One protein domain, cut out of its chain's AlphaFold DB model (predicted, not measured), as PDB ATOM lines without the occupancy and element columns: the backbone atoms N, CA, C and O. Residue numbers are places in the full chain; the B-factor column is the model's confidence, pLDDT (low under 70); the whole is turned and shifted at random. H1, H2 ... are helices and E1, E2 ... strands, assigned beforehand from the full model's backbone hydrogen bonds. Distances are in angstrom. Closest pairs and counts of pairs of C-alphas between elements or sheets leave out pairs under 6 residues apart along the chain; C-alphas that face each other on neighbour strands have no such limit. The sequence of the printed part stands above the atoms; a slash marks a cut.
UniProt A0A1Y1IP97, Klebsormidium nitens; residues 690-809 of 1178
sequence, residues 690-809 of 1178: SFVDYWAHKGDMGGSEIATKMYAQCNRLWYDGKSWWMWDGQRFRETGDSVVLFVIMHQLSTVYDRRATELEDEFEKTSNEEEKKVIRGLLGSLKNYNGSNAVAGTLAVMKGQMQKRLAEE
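What this domain is: This is residues 690 to 809 of the 1178 residues of a protein of Klebsormidium nitens (UniProt A0A1Y1IP97). The long helix H3 runs through most of a rod; H4 folds back along its second half, making one end as a helical hairpin, and the small sheet of E1, E2 and E3 makes the other. H2 and H5, packed together, cross H3's first half, and H1 crosses near its middle. The 120 printed residues hold H1, H2, E1, E2, E3, H3, H4 and H5 in that order, mostly helix, with mostly crossed helix packing. The sheet, order E1, E2, E3, is a meander, each strand the antiparallel neighbour of the one before. The whole is only just loose, close to compact, with a radius of gyration of the C-alphas of 16.5 A and spans of 57 by 25 by 19 A.

How they stand to each other: H1, residues 690 to 695, touches residues 701 to 706 of H2, residues 700 to 714, at a steep tilt of 47 degrees; the closest C-alphas are those of Trp 695 and Gly 702, 4.4 A. E1, residues 717 to 719, and E2, residues 724 to 727, form a hairpin, with N 718 and O 725 2.9 A apart. E2 and E3, residues 732 to 735, form another, with N 735 and O 724 2.8 A apart. H3, residues 737 to 765, is the hub; with residues 744 to 748 it touches H2, closest C-alphas Ala 707 and Ile 744, 6.7 A. H4, residues 769 to 783, touches residues 752 to 763 of H3 at a shallow tilt of 16 degrees, opposite ways, closest C-alphas Phe 763 and Lys 772, 5.8 A. H5, residues 788 to 802, touches H2, closest C-alphas Asp 700 and Thr 794, 4.5 A. It only grazes the sheet, with residues 798 to 802. Every O i to N i+4 pair is within hydrogen-bond range in H4, but 1 of 2 in H1, 9 of 11 in H2, 24 of 25 in H3 and 10 of 11 in H5.

Where its parts are: H1 begins at C-alpha 690 (566.042, 374.683, 319.160). H3 is 41.5 A long, H2 21.9 A, H5 21.2 A and H4 20.6 A. H5 ends at C-alpha 802 (574.681, 353.864, 318.780).

The domain as a whole: The C-alphas farthest apart, of Ser 767 and Glu 808, are 57.6 A apart. The printed part has no cut, and its links between named elements are tight. pLDDT is under 70 at residue 713, residues 786 to 791 and residues 804 to 808.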
ATOM      1  N   SER A 690     564.928 374.319 318.270       90.19
ATOM      2  CA  SER A 690     566.042 374.683 319.160       90.19
ATOM      3  C   SER A 690     567.151 373.627 319.274       90.19
ATOM      4  O   SER A 690     568.286 373.979 319.588       90.19
ATOM      5  N   PHE A 691     566.853 372.349 319.022       92.38
ATOM      6  CA  PHE A 691     567.852 371.280 318.977       92.38
ATOM      7  C   PHE A 691     568.603 371.290 317.636       92.38
ATOM      8  O   PHE A 691     569.832 371.228 317.623       92.38
ATOM      9  N   VAL A 692     567.882 371.456 316.520       92.44
ATOM     10  CA  VAL A 692     568.478 371.586 315.176       92.44
ATOM     11  C   VAL A 692     569.324 372.860 315.070       92.44
ATOM     12  O   VAL A 692     570.476 372.785 314.654       92.44
ATOM     13  N   ASP A 693     568.805 374.003 315.532       90.50
ATOM     14  CA  ASP A 693     569.491 375.305 315.564       90.50
ATOM     15  C   ASP A 693     570.844 375.245 316.299       90.50
ATOM     16  O   ASP A 693     571.777 375.963 315.942       90.50
ATOM     17  N   TYR A 694     570.960 374.396 317.329       91.62
ATOM     18  CA  TYR A 694     572.197 374.220 318.091       91.62
ATOM     19  C   TYR A 694     573.194 373.282 317.398       91.62
ATOM     20  O   TYR A 694     574.384 373.603 317.319       91.62
ATOM     21  N   TRP A 695     572.731 372.118 316.924       92.69
ATOM     22  CA  TRP A 695     573.607 371.052 316.424       92.69
ATOM     23  C   TRP A 695     573.994 371.193 314.949       92.69
ATOM     24  O   TRP A 695     575.120 370.845 314.603       92.69
ATOM     25  N   ALA A 696     573.152 371.777 314.089       89.50
ATOM     26  CA  ALA A 696     573.427 371.893 312.648       89.50
ATOM     27  C   ALA A 696     574.702 372.704 312.312       89.50
ATOM     28  O   ALA A 696     575.248 372.612 311.215       89.50
ATOM     29  N   HIS A 697     575.217 373.473 313.276       87.06
ATOM     30  CA  HIS A 697     576.447 374.261 313.165       87.06
ATOM     31  C   HIS A 697     577.629 373.659 313.960       87.06
ATOM     32  O   HIS A 697     578.555 374.378 314.339       87.06
ATOM     33  N   LYS A 698     577.601 372.346 314.247       87.88
ATOM     34  CA  LYS A 698     578.641 371.607 314.999       87.88
ATOM     35  C   LYS A 698     579.426 370.587 314.163       87.88
ATOM     36  O   LYS A 698     580.168 369.794 314.731       87.88
ATOM     37  N   GLY A 699     579.292 370.616 312.837       85.25
ATOM     38  CA  GLY A 699     580.007 369.702 311.939       85.25
ATOM     39  C   GLY A 699     579.504 368.261 312.039       85.25
ATOM     40  O   GLY A 699     578.308 368.030 312.205       85.25
ATOM     41  N   ASP A 700     580.425 367.306 311.948       85.81
ATOM     42  CA  ASP A 700     580.183 365.862 312.048       85.81
ATOM     43  C   ASP A 700     579.569 365.445 313.393       85.81
ATOM     44  O   ASP A 700     578.571 364.730 313.413       85.81
ATOM     45  N   MET A 701     580.071 365.995 314.505       86.94
ATOM     46  CA  MET A 701     579.457 365.863 315.835       86.94
ATOM     47  C   MET A 701     578.013 366.393 315.882       86.94
ATOM     48  O   MET A 701     577.202 365.936 316.683       86.94
ATOM     49  N   GLY A 702     577.687 367.378 315.040       88.69
ATOM     50  CA  GLY A 702     576.335 367.915 314.895       88.69
ATOM     51  C   GLY A 702     575.408 366.994 314.116       88.69
ATOM     52  O   GLY A 702     574.303 366.697 314.569       88.69
ATOM     53  N   GLY A 703     575.884 366.505 312.968       89.56
ATOM     54  CA  GLY A 703     575.164 365.531 312.151       89.56
ATOM     55  C   GLY A 703     574.884 364.236 312.911       89.56
ATOM     56  O   GLY A 703     573.777 363.709 312.826       89.56
ATOM     57  N   SER A 704     575.844 363.760 313.708       91.06
ATOM     58  CA  SER A 704     575.717 362.502 314.444       91.06
ATOM     59  C   SER A 704     574.755 362.614 315.623       91.06
ATOM     60  O   SER A 704     573.907 361.745 315.783       91.06
ATOM     61  N   GLU A 705     574.794 363.699 316.404       91.88
ATOM     62  CA  GLU A 705     573.792 363.963 317.450       91.88
ATOM     63  C   GLU A 705     572.379 364.107 316.863       91.88
ATOM     64  O   GLU A 705     571.422 363.571 317.425       91.88
ATOM     65  N   ILE A 706     572.228 364.756 315.702       91.75
ATOM     66  CA  ILE A 706     570.930 364.863 315.023       91.75
ATOM     67  C   ILE A 706     570.441 363.495 314.533       91.75
ATOM     68  O   ILE A 706     569.326 363.101 314.873       91.75
ATOM     69  N   ALA A 707     571.260 362.744 313.798       91.25
ATOM     70  CA  ALA A 707     570.890 361.432 313.270       91.25
ATOM     71  C   ALA A 707     570.660 360.391 314.382       91.25
ATOM     72  O   ALA A 707     569.652 359.686 314.380       91.25
ATOM     73  N   THR A 708     571.508 360.351 315.412       89.62
ATOM     74  CA  THR A 708     571.270 359.530 316.611       89.62
ATOM     75  C   THR A 708     569.947 359.921 317.283       89.62
ATOM     76  O   THR A 708     569.188 359.042 317.696       89.62
ATOM     77  N   LYS A 709     569.593 361.216 317.341       87.56
ATOM     78  CA  LYS A 709     568.316 361.680 317.914       87.56
ATOM     79  C   LYS A 709     567.085 361.341 317.064       87.56
ATOM     80  O   LYS A 709     566.010 361.151 317.644       87.56
ATOM     81  N   MET A 710     567.230 361.233 315.742       87.06
ATOM     82  CA  MET A 710     566.196 360.699 314.849       87.06
ATOM     83  C   MET A 710     565.855 359.248 315.245       87.06
ATOM     84  O   MET A 710     564.734 358.949 315.661       87.06
ATOM     85  N   TYR A 711     566.850 358.354 315.227       85.88
ATOM     86  CA  TYR A 711     566.622 356.912 315.404       85.88
ATOM     87  C   TYR A 711     566.438 356.457 316.857       85.88
ATOM     88  O   TYR A 711     565.777 355.446 317.098       85.88
ATOM     89  N   ALA A 712     566.916 357.223 317.843       78.38
ATOM     90  CA  ALA A 712     566.692 356.944 319.266       78.38
ATOM     91  C   ALA A 712     565.210 356.997 319.698       78.38
ATOM     92  O   ALA A 712     564.892 356.596 320.817       78.38
ATOM     93  N   GLN A 713     564.310 357.501 318.846       67.44
ATOM     94  CA  GLN A 713     562.866 357.546 319.105       67.44
ATOM     95  C   GLN A 713     562.134 356.344 318.489       67.44
ATOM     96  O   GLN A 713     561.348 355.693 319.175       67.44
ATOM     97  N   CYS A 714     562.419 356.012 317.226       72.81
ATOM     98  CA  CYS A 714     561.748 354.927 316.506       72.81
ATOM     99  C   CYS A 714     562.391 353.542 316.703       72.81
ATOM    100  O   CYS A 714     561.724 352.532 316.490       72.81
ATOM    101  N   ASN A 715     563.657 353.477 317.144       79.94
ATOM    102  CA  ASN A 715     564.428 352.240 317.339       79.94
ATOM    103  C   ASN A 715     564.622 351.402 316.050       79.94
ATOM    104  O   ASN A 715     564.781 350.185 316.125       79.94
ATOM    105  N   ARG A 716     564.606 352.048 314.870       87.75
ATOM    106  CA  ARG A 716     564.643 351.400 313.539       87.75
ATOM    107  C   ARG A 716     566.037 351.200 312.920       87.75
ATOM    108  O   ARG A 716     566.153 350.529 311.899       87.75
ATOM    109  N   LEU A 717     567.090 351.734 313.537       90.00
ATOM    110  CA  LEU A 717     568.481 351.596 313.088       90.00
ATOM    111  C   LEU A 717     569.395 351.363 314.296       90.00
ATOM    112  O   LEU A 717     569.245 352.033 315.318       90.00
ATOM    113  N   TRP A 718     570.351 350.442 314.166       87.50
ATOM    114  CA  TRP A 718     571.249 350.029 315.245       87.50
ATOM    115  C   TRP A 718     572.653 349.673 314.756       87.50
ATOM    116  O   TRP A 718     572.816 349.229 313.625       87.50
ATOM    117  N   TYR A 719     573.648 349.779 315.644       88.25
ATOM    118  CA  TYR A 719     575.005 349.272 315.427       88.25
ATOM    119  C   TYR A 719     575.386 348.305 316.558       88.25
ATOM    120  O   TYR A 719     575.300 348.658 317.737       88.25
ATOM    121  N   ASP A 720     575.799 347.081 316.219       84.88
ATOM    122  CA  ASP A 720     576.113 346.030 317.208       84.88
ATOM    123  C   ASP A 720     577.585 346.018 317.673       84.88
ATOM    124  O   ASP A 720     577.980 345.225 318.532       84.88
ATOM    125  N   GLY A 721     578.403 346.916 317.115       82.69
ATOM    126  CA  GLY A 721     579.856 346.966 317.291       82.69
ATOM    127  C   GLY A 721     580.653 346.492 316.071       82.69
ATOM    128  O   GLY A 721     581.844 346.791 315.997       82.69
ATOM    129  N   LYS A 722     580.020 345.806 315.112       82.62
ATOM    130  CA  LYS A 722     580.620 345.319 313.856       82.62
ATOM    131  C   LYS A 722     579.848 345.799 312.628       82.62
ATOM    132  O   LYS A 722     580.457 346.330 311.703       82.62
ATOM    133  N   SER A 723     578.527 345.629 312.651       87.69
ATOM    134  CA  SER A 723     577.636 345.821 311.507       87.69
ATOM    135  C   SER A 723     576.433 346.686 311.883       87.69
ATOM    136  O   SER A 723     576.046 346.777 313.055       87.69
ATOM    137  N   TRP A 724     575.827 347.327 310.880       91.00
ATOM    138  CA  TRP A 724     574.541 347.994 311.058       91.00
ATOM    139  C   TRP A 724     573.391 347.010 310.895       91.00
ATOM    140  O   TRP A 724     573.445 346.095 310.078       91.00
ATOM    141  N   TRP A 725     572.323 347.263 311.638       92.19
ATOM    142  CA  TRP A 725     571.061 346.544 311.560       92.19
ATOM    143  C   TRP A 725     569.952 347.556 311.291       92.19
ATOM    144  O   TRP A 725     569.709 348.450 312.105       92.19
ATOM    145  N   MET A 726     569.306 347.430 310.134       93.12
ATOM    146  CA  MET A 726     568.319 348.384 309.627       93.12
ATOM    147  C   MET A 726     566.954 347.706 309.482       93.12
ATOM    148  O   MET A 726     566.879 346.566 309.025       93.12
ATOM    149  N   TRP A 727     565.887 348.386 309.907       93.06
ATOM    150  CA  TRP A 727     564.517 347.874 309.829       93.06
ATOM    151  C   TRP A 727     563.961 347.974 308.401       93.06
ATOM    152  O   TRP A 727     563.847 349.075 307.857       93.06
ATOM    153  N   ASP A 728     563.589 346.835 307.812       90.75
ATOM    154  CA  ASP A 728     563.087 346.720 306.432       90.75
ATOM    155  C   ASP A 728     561.555 346.826 306.306       90.75
ATOM    156  O   ASP A 728     561.019 346.705 305.211       90.75
ATOM    157  N   GLY A 729     560.852 347.080 307.415       86.75
ATOM    158  CA  GLY A 729     559.387 347.062 307.499       86.75
ATOM    159  C   GLY A 729     558.847 345.821 308.216       86.75
ATOM    160  O   GLY A 729     557.825 345.916 308.892       86.75
ATOM    161  N   GLN A 730     559.566 344.694 308.147       89.88
ATOM    162  CA  GLN A 730     559.162 343.401 308.717       89.88
ATOM    163  C   GLN A 730     560.138 342.877 309.787       89.88
ATOM    164  O   GLN A 730     559.744 342.166 310.718       89.88
ATOM    165  N   ARG A 731     561.428 343.200 309.654       94.19
ATOM    166  CA  ARG A 731     562.548 342.680 310.456       94.19
ATOM    167  C   ARG A 731     563.756 343.616 310.397       94.19
ATOM    168  O   ARG A 731     563.775 344.605 309.669       94.19
ATOM    169  N   PHE A 732     564.804 343.286 311.145       93.94
ATOM    170  CA  PHE A 732     566.126 343.889 310.971       93.94
ATOM    171  C   PHE A 732     566.995 343.071 310.019       93.94
ATOM    172  O   PHE A 732     567.137 341.860 310.187       93.94
ATOM    173  N   ARG A 733     567.647 343.753 309.075       93.69
ATOM    174  CA  ARG A 733     568.650 343.171 308.176       93.69
ATOM    175  C   ARG A 733     570.036 343.751 308.433       93.69
ATOM    176  O   ARG A 733     570.183 344.961 308.628       93.69
ATOM    177  N   GLU A 734     571.049 342.888 308.397       92.75
ATOM    178  CA  GLU A 734     572.451 343.312 308.399       92.75
ATOM    179  C   GLU A 734     572.713 344.174 307.154       92.75
ATOM    180  O   GLU A 734     572.349 343.806 306.037       92.75
ATOM    181  N   THR A 735     573.279 345.361 307.359       92.25
ATOM    182  CA  THR A 735     573.370 346.424 306.353       92.25
ATOM    183  C   THR A 735     574.784 347.007 306.325       92.25
ATOM    184  O   THR A 735     575.397 347.246 307.367       92.25
ATOM    185  N   GLY A 736     575.316 347.244 305.123       89.25
ATOM    186  CA  GLY A 736     576.643 347.837 304.936       89.25
ATOM    187  C   GLY A 736     576.679 349.343 305.222       89.25
ATOM    188  O   GLY A 736     575.694 350.051 304.999       89.25
ATOM    189  N   ASP A 737     577.844 349.841 305.651       89.69
ATOM    190  CA  ASP A 737     578.075 351.261 305.978       89.69
ATOM    191  C   ASP A 737     577.606 352.226 304.879       89.69
ATOM    192  O   ASP A 737     577.036 353.266 305.187       89.69
ATOM    193  N   SER A 738     577.808 351.882 303.604       87.31
ATOM    194  CA  SER A 738     577.457 352.726 302.453       87.31
ATOM    195  C   SER A 738     575.953 352.987 302.309       87.31
ATOM    196  O   SER A 738     575.559 354.094 301.947       87.31
ATOM    197  N   VAL A 739     575.108 352.000 302.622       89.88
ATOM    198  CA  VAL A 739     573.642 352.128 302.541       89.88
ATOM    199  C   VAL A 739     573.128 353.009 303.678       89.88
ATOM    200  O   VAL A 739     572.336 353.921 303.443       89.88
ATOM    201  N   VAL A 740     573.637 352.800 304.897       91.38
ATOM    202  CA  VAL A 740     573.299 353.649 306.050       91.38
ATOM    203  C   VAL A 740     573.800 355.077 305.830       91.38
ATOM    204  O   VAL A 740     573.042 356.021 306.036       91.38
ATOM    205  N   LEU A 741     575.029 355.251 305.332       88.38
ATOM    206  CA  LEU A 741     575.589 356.558 304.984       88.38
ATOM    207  C   LEU A 741     574.685 357.313 304.002       88.38
ATOM    208  O   LEU A 741     574.405 358.485 304.228       88.38
ATOM    209  N   PHE A 742     574.201 356.648 302.947       88.69
ATOM    210  CA  PHE A 742     573.308 357.250 301.955       88.69
ATOM    211  C   PHE A 742     571.979 357.727 302.565       88.69
ATOM    212  O   PHE A 742     571.584 358.873 302.345       88.69
ATOM    213  N   VAL A 743     571.315 356.882 303.366       91.88
ATOM    214  CA  VAL A 743     570.042 357.229 304.024       91.88
ATOM    215  C   VAL A 743     570.223 358.386 305.008       91.88
ATOM    216  O   VAL A 743     569.496 359.377 304.932       91.88
ATOM    217  N   ILE A 744     571.221 358.297 305.894       90.75
ATOM    218  CA  ILE A 744     571.507 359.335 306.893       90.75
ATOM    219  C   ILE A 744     571.914 360.653 306.224       90.75
ATOM    220  O   ILE A 744     571.484 361.716 306.669       90.75
ATOM    221  N   MET A 745     572.697 360.605 305.141       87.25
ATOM    222  CA  MET A 745     573.072 361.795 304.374       87.25
ATOM    223  C   MET A 745     571.840 362.515 303.830       87.25
ATOM    224  O   MET A 745     571.712 363.715 304.049       87.25
ATOM    225  N   HIS A 746     570.927 361.794 303.167       88.38
ATOM    226  CA  HIS A 746     569.717 362.393 302.604       88.38
ATOM    227  C   HIS A 746     568.873 363.055 303.702       88.38
ATOM    228  O   HIS A 746     568.553 364.237 303.602       88.38
ATOM    229  N   GLN A 747     568.587 362.329 304.787       91.19
ATOM    230  CA  GLN A 747     567.778 362.828 305.905       91.19
ATOM    231  C   GLN A 747     568.407 364.053 306.592       91.19
ATOM    232  O   GLN A 747     567.696 364.991 306.964       91.19
ATOM    233  N   LEU A 748     569.738 364.088 306.740       90.44
ATOM    234  CA  LEU A 748     570.449 365.257 307.268       90.44
ATOM    235  C   LEU A 748     570.429 366.438 306.293       90.44
ATOM    236  O   LEU A 748     570.196 367.563 306.737       90.44
ATOM    237  N   SER A 749     570.599 366.208 304.987       88.88
ATOM    238  CA  SER A 749     570.448 367.262 303.977       88.88
ATOM    239  C   SER A 749     569.043 367.868 304.017       88.88
ATOM    240  O   SER A 749     568.940 369.085 304.104       88.88
ATOM    241  N   THR A 750     567.966 367.076 304.110       89.56
ATOM    242  CA  THR A 750     566.596 367.617 304.242       89.56
ATOM    243  C   THR A 750     566.427 368.515 305.477       89.56
ATOM    244  O   THR A 750     565.791 369.571 305.409       89.56
ATOM    245  N   VAL A 751     567.019 368.138 306.619       90.69
ATOM    246  CA  VAL A 751     566.992 368.948 307.852       90.69
ATOM    247  C   VAL A 751     567.820 370.232 307.712       90.69
ATOM    248  O   VAL A 751     567.408 371.289 308.199       90.69
ATOM    249  N   TYR A 752     568.970 370.171 307.041       90.94
ATOM    250  CA  TYR A 752     569.865 371.316 306.860       90.94
ATOM    251  C   TYR A 752     569.401 372.280 305.771       90.94
ATOM    252  O   TYR A 752     569.508 373.486 305.977       90.94
ATOM    253  N   ASP A 753     568.805 371.793 304.686       89.19
ATOM    254  CA  ASP A 753     568.192 372.622 303.648       89.19
ATOM    255  C   ASP A 753     566.993 373.384 304.221       89.19
ATOM    256  O   ASP A 753     566.894 374.599 304.042       89.19
ATOM    257  N   ARG A 754     566.157 372.731 305.045       89.56
ATOM    258  CA  ARG A 754     565.112 373.421 305.817       89.56
ATOM    259  C   ARG A 754     565.694 374.528 306.703       89.56
ATOM    260  O   ARG A 754     565.174 375.644 306.696       89.56
ATOM    261  N   ARG A 755     566.760 374.253 307.469       91.69
ATOM    262  CA  ARG A 755     567.384 375.283 308.323       91.69
ATOM    263  C   ARG A 755     568.052 376.389 307.498       91.69
ATOM    264  O   ARG A 755     568.056 377.536 307.939       91.69
ATOM    265  N   ALA A 756     568.563 376.079 306.308       89.94
ATOM    266  CA  ALA A 756     569.100 377.060 305.374       89.94
ATOM    267  C   ALA A 756     567.995 377.972 304.822       89.94
ATOM    268  O   ALA A 756     568.174 379.185 304.851       89.94
ATOM    269  N   THR A 757     566.834 377.432 304.429       90.56
ATOM    270  CA  THR A 757     565.673 378.252 304.045       90.56
ATOM    271  C   THR A 757     565.231 379.150 305.197       90.56
ATOM    272  O   THR A 757     565.072 380.343 304.984       90.56
ATOM    273  N   GLU A 758     565.111 378.632 306.428       91.06
ATOM    274  CA  GLU A 758     564.784 379.456 307.605       91.06
ATOM    275  C   GLU A 758     565.811 380.591 307.830       91.06
ATOM    276  O   GLU A 758     565.420 381.716 308.133       91.06
ATOM    277  N   LEU A 759     567.111 380.331 307.638       91.00
ATOM    278  CA  LEU A 759     568.182 381.334 307.744       91.00
ATOM    279  C   LEU A 759     568.197 382.346 306.582       91.00
ATOM    280  O   LEU A 759     568.571 383.497 306.792       91.00
ATOM    281  N   GLU A 760     567.807 381.955 305.369       91.50
ATOM    282  CA  GLU A 760     567.651 382.870 304.228       91.50
ATOM    283  C   GLU A 760     566.420 383.776 304.434       91.50
ATOM    284  O   GLU A 760     566.517 384.994 304.273       91.50
ATOM    285  N   ASP A 761     565.325 383.218 304.959       91.06
ATOM    286  CA  ASP A 761     564.136 383.947 305.415       91.06
ATOM    287  C   ASP A 761     564.444 384.913 306.582       91.06
ATOM    288  O   ASP A 761     563.806 385.962 306.700       91.06
ATOM    289  N   GLU A 762     565.375 384.568 307.481       90.44
ATOM    290  CA  GLU A 762     565.906 385.461 308.525       90.44
ATOM    291  C   GLU A 762     566.772 386.576 307.892       90.44
ATOM    292  O   GLU A 762     566.578 387.757 308.190       90.44
ATOM    293  N   PHE A 763     567.667 386.232 306.954       91.31
ATOM    294  CA  PHE A 763     568.592 387.160 306.286       91.31
ATOM    295  C   PHE A 763     567.891 388.286 305.508       91.31
ATOM    296  O   PHE A 763     568.354 389.428 305.554       91.31
ATOM    297  N   GLU A 764     566.791 387.991 304.805       89.50
ATOM    298  CA  GLU A 764     566.026 389.009 304.066       89.50
ATOM    299  C   GLU A 764     565.297 390.001 304.987       89.50
ATOM    300  O   GLU A 764     565.140 391.174 304.641       89.50
ATOM    301  N   LYS A 765     564.857 389.545 306.167       91.06
ATOM    302  CA  LYS A 765     564.077 390.353 307.123       91.06
ATOM    303  C   LYS A 765     564.964 391.197 308.036       91.06
ATOM    304  O   LYS A 765     564.546 392.268 308.476       91.06
ATOM    305  N   THR A 766     566.180 390.737 308.322       89.50
ATOM    306  CA  THR A 766     567.160 391.470 309.125       89.50
ATOM    307  C   THR A 766     567.653 392.721 308.393       89.50
ATOM    308  O   THR A 766     568.210 392.653 307.301       89.50
ATOM    309  N   SER A 767     567.525 393.892 309.023       87.19
ATOM    310  CA  SER A 767     568.070 395.162 308.510       87.19
ATOM    311  C   SER A 767     569.487 395.483 309.011       87.19
ATOM    312  O   SER A 767     570.138 396.363 308.453       87.19
ATOM    313  N   ASN A 768     569.973 394.770 310.031       91.62
ATOM    314  CA  ASN A 768     571.273 394.975 310.670       91.62
ATOM    315  C   ASN A 768     572.398 394.203 309.940       91.62
ATOM    316  O   ASN A 768     572.317 392.986 309.771       91.62
ATOM    317  N   GLU A 769     573.463 394.887 309.506       88.75
ATOM    318  CA  GLU A 769     574.560 394.257 308.749       88.75
ATOM    319  C   GLU A 769     575.451 393.350 309.616       88.75
ATOM    320  O   GLU A 769     575.920 392.314 309.136       88.75
ATOM    321  N   GLU A 770     575.634 393.664 310.901       88.94
ATOM    322  CA  GLU A 770     576.320 392.791 311.860       88.94
ATOM    323  C   GLU A 770     575.586 391.446 312.021       88.94
ATOM    324  O   GLU A 770     576.219 390.388 311.988       88.94
ATOM    325  N   GLU A 771     574.255 391.464 312.116       86.38
ATOM    326  CA  GLU A 771     573.425 390.252 312.188       86.38
ATOM    327  C   GLU A 771     573.431 389.484 310.858       86.38
ATOM    328  O   GLU A 771     573.684 388.278 310.849       86.38
ATOM    329  N   LYS A 772     573.277 390.169 309.711       88.81
ATOM    330  CA  LYS A 772     573.428 389.545 308.381       88.81
ATOM    331  C   LYS A 772     574.778 388.859 308.209       88.81
ATOM    332  O   LYS A 772     574.856 387.822 307.551       88.81
ATOM    333  N   LYS A 773     575.854 389.419 308.769       90.69
ATOM    334  CA  LYS A 773     577.194 388.821 308.732       90.69
ATOM    335  C   LYS A 773     577.259 387.516 309.534       90.69
ATOM    336  O   LYS A 773     577.911 386.580 309.076       90.69
ATOM    337  N   VAL A 774     576.564 387.430 310.673       90.50
ATOM    338  CA  VAL A 774     576.416 386.180 311.443       90.50
ATOM    339  C   VAL A 774     575.596 385.158 310.653       90.50
ATOM    340  O   VAL A 774     576.088 384.057 310.409       90.50
ATOM    341  N   ILE A 775     574.407 385.532 310.170       89.56
ATOM    342  CA  ILE A 775     573.506 384.646 309.406       89.56
ATOM    343  C   ILE A 775     574.204 384.089 308.151       89.56
ATOM    344  O   ILE A 775     574.156 382.889 307.886       89.56
ATOM    345  N   ARG A 776     574.956 384.926 307.423       89.75
ATOM    346  CA  ARG A 776     575.770 384.509 306.265       89.75
ATOM    347  C   ARG A 776     576.861 383.495 306.636       89.75
ATOM    348  O   ARG A 776     577.170 382.620 305.832       89.75
ATOM    349  N   GLY A 777     577.426 383.588 307.842       87.25
ATOM    350  CA  GLY A 777     578.358 382.595 308.382       87.25
ATOM    351  C   GLY A 777     577.683 381.254 308.691       87.25
ATOM    352  O   GLY A 777     578.218 380.206 308.333       87.25
ATOM    353  N   LEU A 778     576.482 381.284 309.279       87.12
ATOM    354  CA  LEU A 778     575.679 380.085 309.556       87.12
ATOM    355  C   LEU A 778     575.263 379.367 308.260       87.12
ATOM    356  O   LEU A 778     575.431 378.154 308.154       87.12
ATOM    357  N   LEU A 779     574.823 380.114 307.243       87.81
ATOM    358  CA  LEU A 779     574.526 379.582 305.906       87.81
ATOM    359  C   LEU A 779     575.757 378.965 305.231       87.81
ATOM    360  O   LEU A 779     575.655 377.896 304.628       87.81
ATOM    361  N   GLY A 780     576.928 379.594 305.367       84.19
ATOM    362  CA  GLY A 780     578.196 379.018 304.913       84.19
ATOM    363  C   GLY A 780     578.528 377.698 305.617       84.19
ATOM    364  O   GLY A 780     578.963 376.753 304.968       84.19
ATOM    365  N   SER A 781     578.260 377.596 306.924       83.94
ATOM    366  CA  SER A 781     578.468 376.358 307.688       83.94
ATOM    367  C   SER A 781     577.602 375.197 307.191       83.94
ATOM    368  O   SER A 781     578.095 374.074 307.159       83.94
ATOM    369  N   LEU A 782     576.343 375.447 306.812       84.19
ATOM    370  CA  LEU A 782     575.451 374.407 306.283       84.19
ATOM    371  C   LEU A 782     575.866 373.986 304.869       84.19
ATOM    372  O   LEU A 782     576.021 372.800 304.595       84.19
ATOM    373  N   LYS A 783     576.143 374.952 303.986       77.56
ATOM    374  CA  LYS A 783     576.536 374.669 302.593       77.56
ATOM    375  C   LYS A 783     577.886 373.943 302.500       77.56
ATOM    376  O   LYS A 783     578.075 373.134 301.599       77.56
ATOM    377  N   ASN A 784     578.780 374.145 303.473       73.31
ATOM    378  CA  ASN A 784     580.031 373.389 303.602       73.31
ATOM    379  C   ASN A 784     579.853 371.957 304.150       73.31
ATOM    380  O   ASN A 784     580.757 371.142 303.975       73.31
ATOM    381  N   TYR A 785     578.738 371.634 304.818       70.19
ATOM    382  CA  TYR A 785     578.516 370.298 305.388       70.19
ATOM    383  C   TYR A 785     578.231 369.240 304.313       70.19
ATOM    384  O   TYR A 785     578.669 368.103 304.449       70.19
ATOM    385  N   ASN A 786     577.576 369.617 303.210       63.28
ATOM    386  CA  ASN A 786     577.233 368.712 302.103       63.28
ATOM    387  C   ASN A 786     578.463 368.208 301.293       63.28
ATOM    388  O   ASN A 786     578.308 367.632 300.218       63.28
ATOM    389  N   GLY A 787     579.690 368.412 301.790       61.50
ATOM    390  CA  GLY A 787     580.909 367.777 301.287       61.50
ATOM    391  C   GLY A 787     581.149 366.407 301.936       61.50
ATOM    392  O   GLY A 787     581.154 366.281 303.161       61.50
ATOM    393  N   SER A 788     581.416 365.389 301.111       55.44
ATOM    394  CA  SER A 788     581.521 363.964 301.488       55.44
ATOM    395  C   SER A 788     582.311 363.666 302.774       55.44
ATOM    396  O   SER A 788     581.881 362.846 303.587       55.44
ATOM    397  N   ASN A 789     583.433 364.355 302.997       64.12
ATOM    398  CA  ASN A 789     584.309 364.130 304.152       64.12
ATOM    399  C   ASN A 789     583.624 364.369 305.515       64.12
ATOM    400  O   ASN A 789     583.947 363.676 306.478       64.12
ATOM    401  N   ALA A 790     582.675 365.310 305.618       65.75
ATOM    402  CA  ALA A 790     581.954 365.573 306.871       65.75
ATOM    403  C   ALA A 790     580.914 364.480 307.182       65.75
ATOM    404  O   ALA A 790     580.709 364.093 308.337       65.75
ATOM    405  N   VAL A 791     580.291 363.932 306.138       67.38
ATOM    406  CA  VAL A 791     579.284 362.870 306.248       67.38
ATOM    407  C   VAL A 791     579.936 361.535 306.640       67.38
ATOM    408  O   VAL A 791     579.408 360.810 307.481       67.38
ATOM    409  N   ALA A 792     581.132 361.237 306.118       75.25
ATOM    410  CA  ALA A 792     581.905 360.062 306.527       75.25
ATOM    411  C   ALA A 792     582.300 360.104 308.021       75.25
ATOM    412  O   ALA A 792     582.134 359.111 308.732       75.25
ATOM    413  N   GLY A 793     582.749 361.267 308.520       83.94
ATOM    414  CA  GLY A 793     583.013 361.476 309.951       83.94
ATOM    415  C   GLY A 793     581.760 361.294 310.815       83.94
ATOM    416  O   GLY A 793     581.809 360.651 311.862       83.94
ATOM    417  N   THR A 794     580.609 361.758 310.322       86.50
ATOM    418  CA  THR A 794     579.310 361.624 310.999       86.50
ATOM    419  C   THR A 794     578.953 360.164 311.284       86.50
ATOM    420  O   THR A 794     578.631 359.829 312.425       86.50
ATOM    421  N   LEU A 795     579.072 359.267 310.294       88.75
ATOM    422  CA  LEU A 795     578.794 357.839 310.498       88.75
ATOM    423  C   LEU A 795     579.767 357.203 311.507       88.75
ATOM    424  O   LEU A 795     579.355 356.383 312.328       88.75
ATOM    425  N   ALA A 796     581.043 357.603 311.492       88.19
ATOM    426  CA  ALA A 796     582.040 357.115 312.445       88.19
ATOM    427  C   ALA A 796     581.711 357.514 313.898       88.19
ATOM    428  O   ALA A 796     581.836 356.686 314.802       88.19
ATOM    429  N   VAL A 797     581.218 358.738 314.129       89.31
ATOM    430  CA  VAL A 797     580.736 359.167 315.455       89.31
ATOM    431  C   VAL A 797     579.444 358.434 315.839       89.31
ATOM    432  O   VAL A 797     579.332 357.952 316.968       89.31
ATOM    433  N   MET A 798     578.496 358.272 314.906       89.06
ATOM    434  CA  MET A 798     577.257 357.522 315.157       89.06
ATOM    435  C   MET A 798     577.523 356.072 315.575       89.06
ATOM    436  O   MET A 798     576.852 355.586 316.481       89.06
ATOM    437  N   LYS A 799     578.522 355.388 314.994       89.12
ATOM    438  CA  LYS A 799     578.918 354.036 315.439       89.12
ATOM    439  C   LYS A 799     579.240 353.999 316.934       89.12
ATOM    440  O   LYS A 799     578.789 353.086 317.615       89.12
ATOM    441  N   GLY A 800     579.963 354.996 317.451       84.12
ATOM    442  CA  GLY A 800     580.275 355.108 318.881       84.12
ATOM    443  C   GLY A 800     579.062 355.460 319.752       84.12
ATOM    444  O   GLY A 800     578.910 354.906 320.837       84.12
ATOM    445  N   GLN A 801     578.173 356.339 319.277       82.81
ATOM    446  CA  GLN A 801     576.954 356.743 319.998       82.81
ATOM    447  C   GLN A 801     575.875 355.644 320.036       82.81
ATOM    448  O   GLN A 801     575.151 355.515 321.023       82.81
ATOM    449  N   MET A 802     575.742 354.863 318.960       80.50
ATOM    450  CA  MET A 802     574.681 353.864 318.780       80.50
ATOM    451  C   MET A 802     575.107 352.436 319.154       80.50
ATOM    452  O   MET A 802     574.261 351.539 319.130       80.50
ATOM    453  N   GLN A 803     576.375 352.215 319.528       73.25
ATOM    454  CA  GLN A 803     576.883 350.904 319.932       73.25
ATOM    455  C   GLN A 803     576.145 350.371 321.169       73.25
ATOM    456  O   GLN A 803     576.300 350.866 322.286       73.25
ATOM    457  N   LYS A 804     575.388 349.289 320.981       67.25
ATOM    458  CA  LYS A 804     574.739 348.528 322.058       67.25
ATOM    459  C   LYS A 804     574.974 347.034 321.853       67.25
ATOM    460  O   LYS A 804     575.193 346.582 320.734       67.25
ATOM    461  N   ARG A 805     574.847 346.236 322.917       65.06
ATOM    462  CA  ARG A 805     574.956 344.760 322.865       65.06
ATOM    463  C   ARG A 805     573.687 344.091 322.302       65.06
ATOM    464  O   ARG A 805     573.218 343.084 322.818       65.06
ATOM    465  N   LEU A 806     573.133 344.657 321.230       66.31
ATOM    466  CA  LEU A 806     571.860 344.247 320.622       66.31
ATOM    467  C   LEU A 806     571.910 342.884 319.928       66.31
ATOM    468  O   LEU A 806     570.876 342.238 319.810       66.31
ATOM    469  N   ALA A 807     573.097 342.393 319.561       66.06
ATOM    470  CA  ALA A 807     573.281 341.018 319.090       66.06
ATOM    471  C   ALA A 807     572.877 339.947 320.134       66.06
ATOM    472  O   ALA A 807     572.697 338.787 319.778       66.06
ATOM    473  N   GLU A 808     572.721 340.324 321.410       69.31
ATOM    474  CA  GLU A 808     572.170 339.475 322.481       69.31
ATOM    475  C   GLU A 808     570.663 339.735 322.734       69.31
ATOM    476  O   GLU A 808     570.046 339.035 323.536       69.31
ATOM    477  N   GLU A 809     570.059 340.724 322.060       79.81
ATOM    478  CA  GLU A 809     568.627 341.065 322.131       79.81
ATOM    479  C   GLU A 809     567.828 340.686 320.865       79.81
ATOM    480  O   GLU A 809     566.603 340.559 320.951       79.81
TER     481      GLU A 809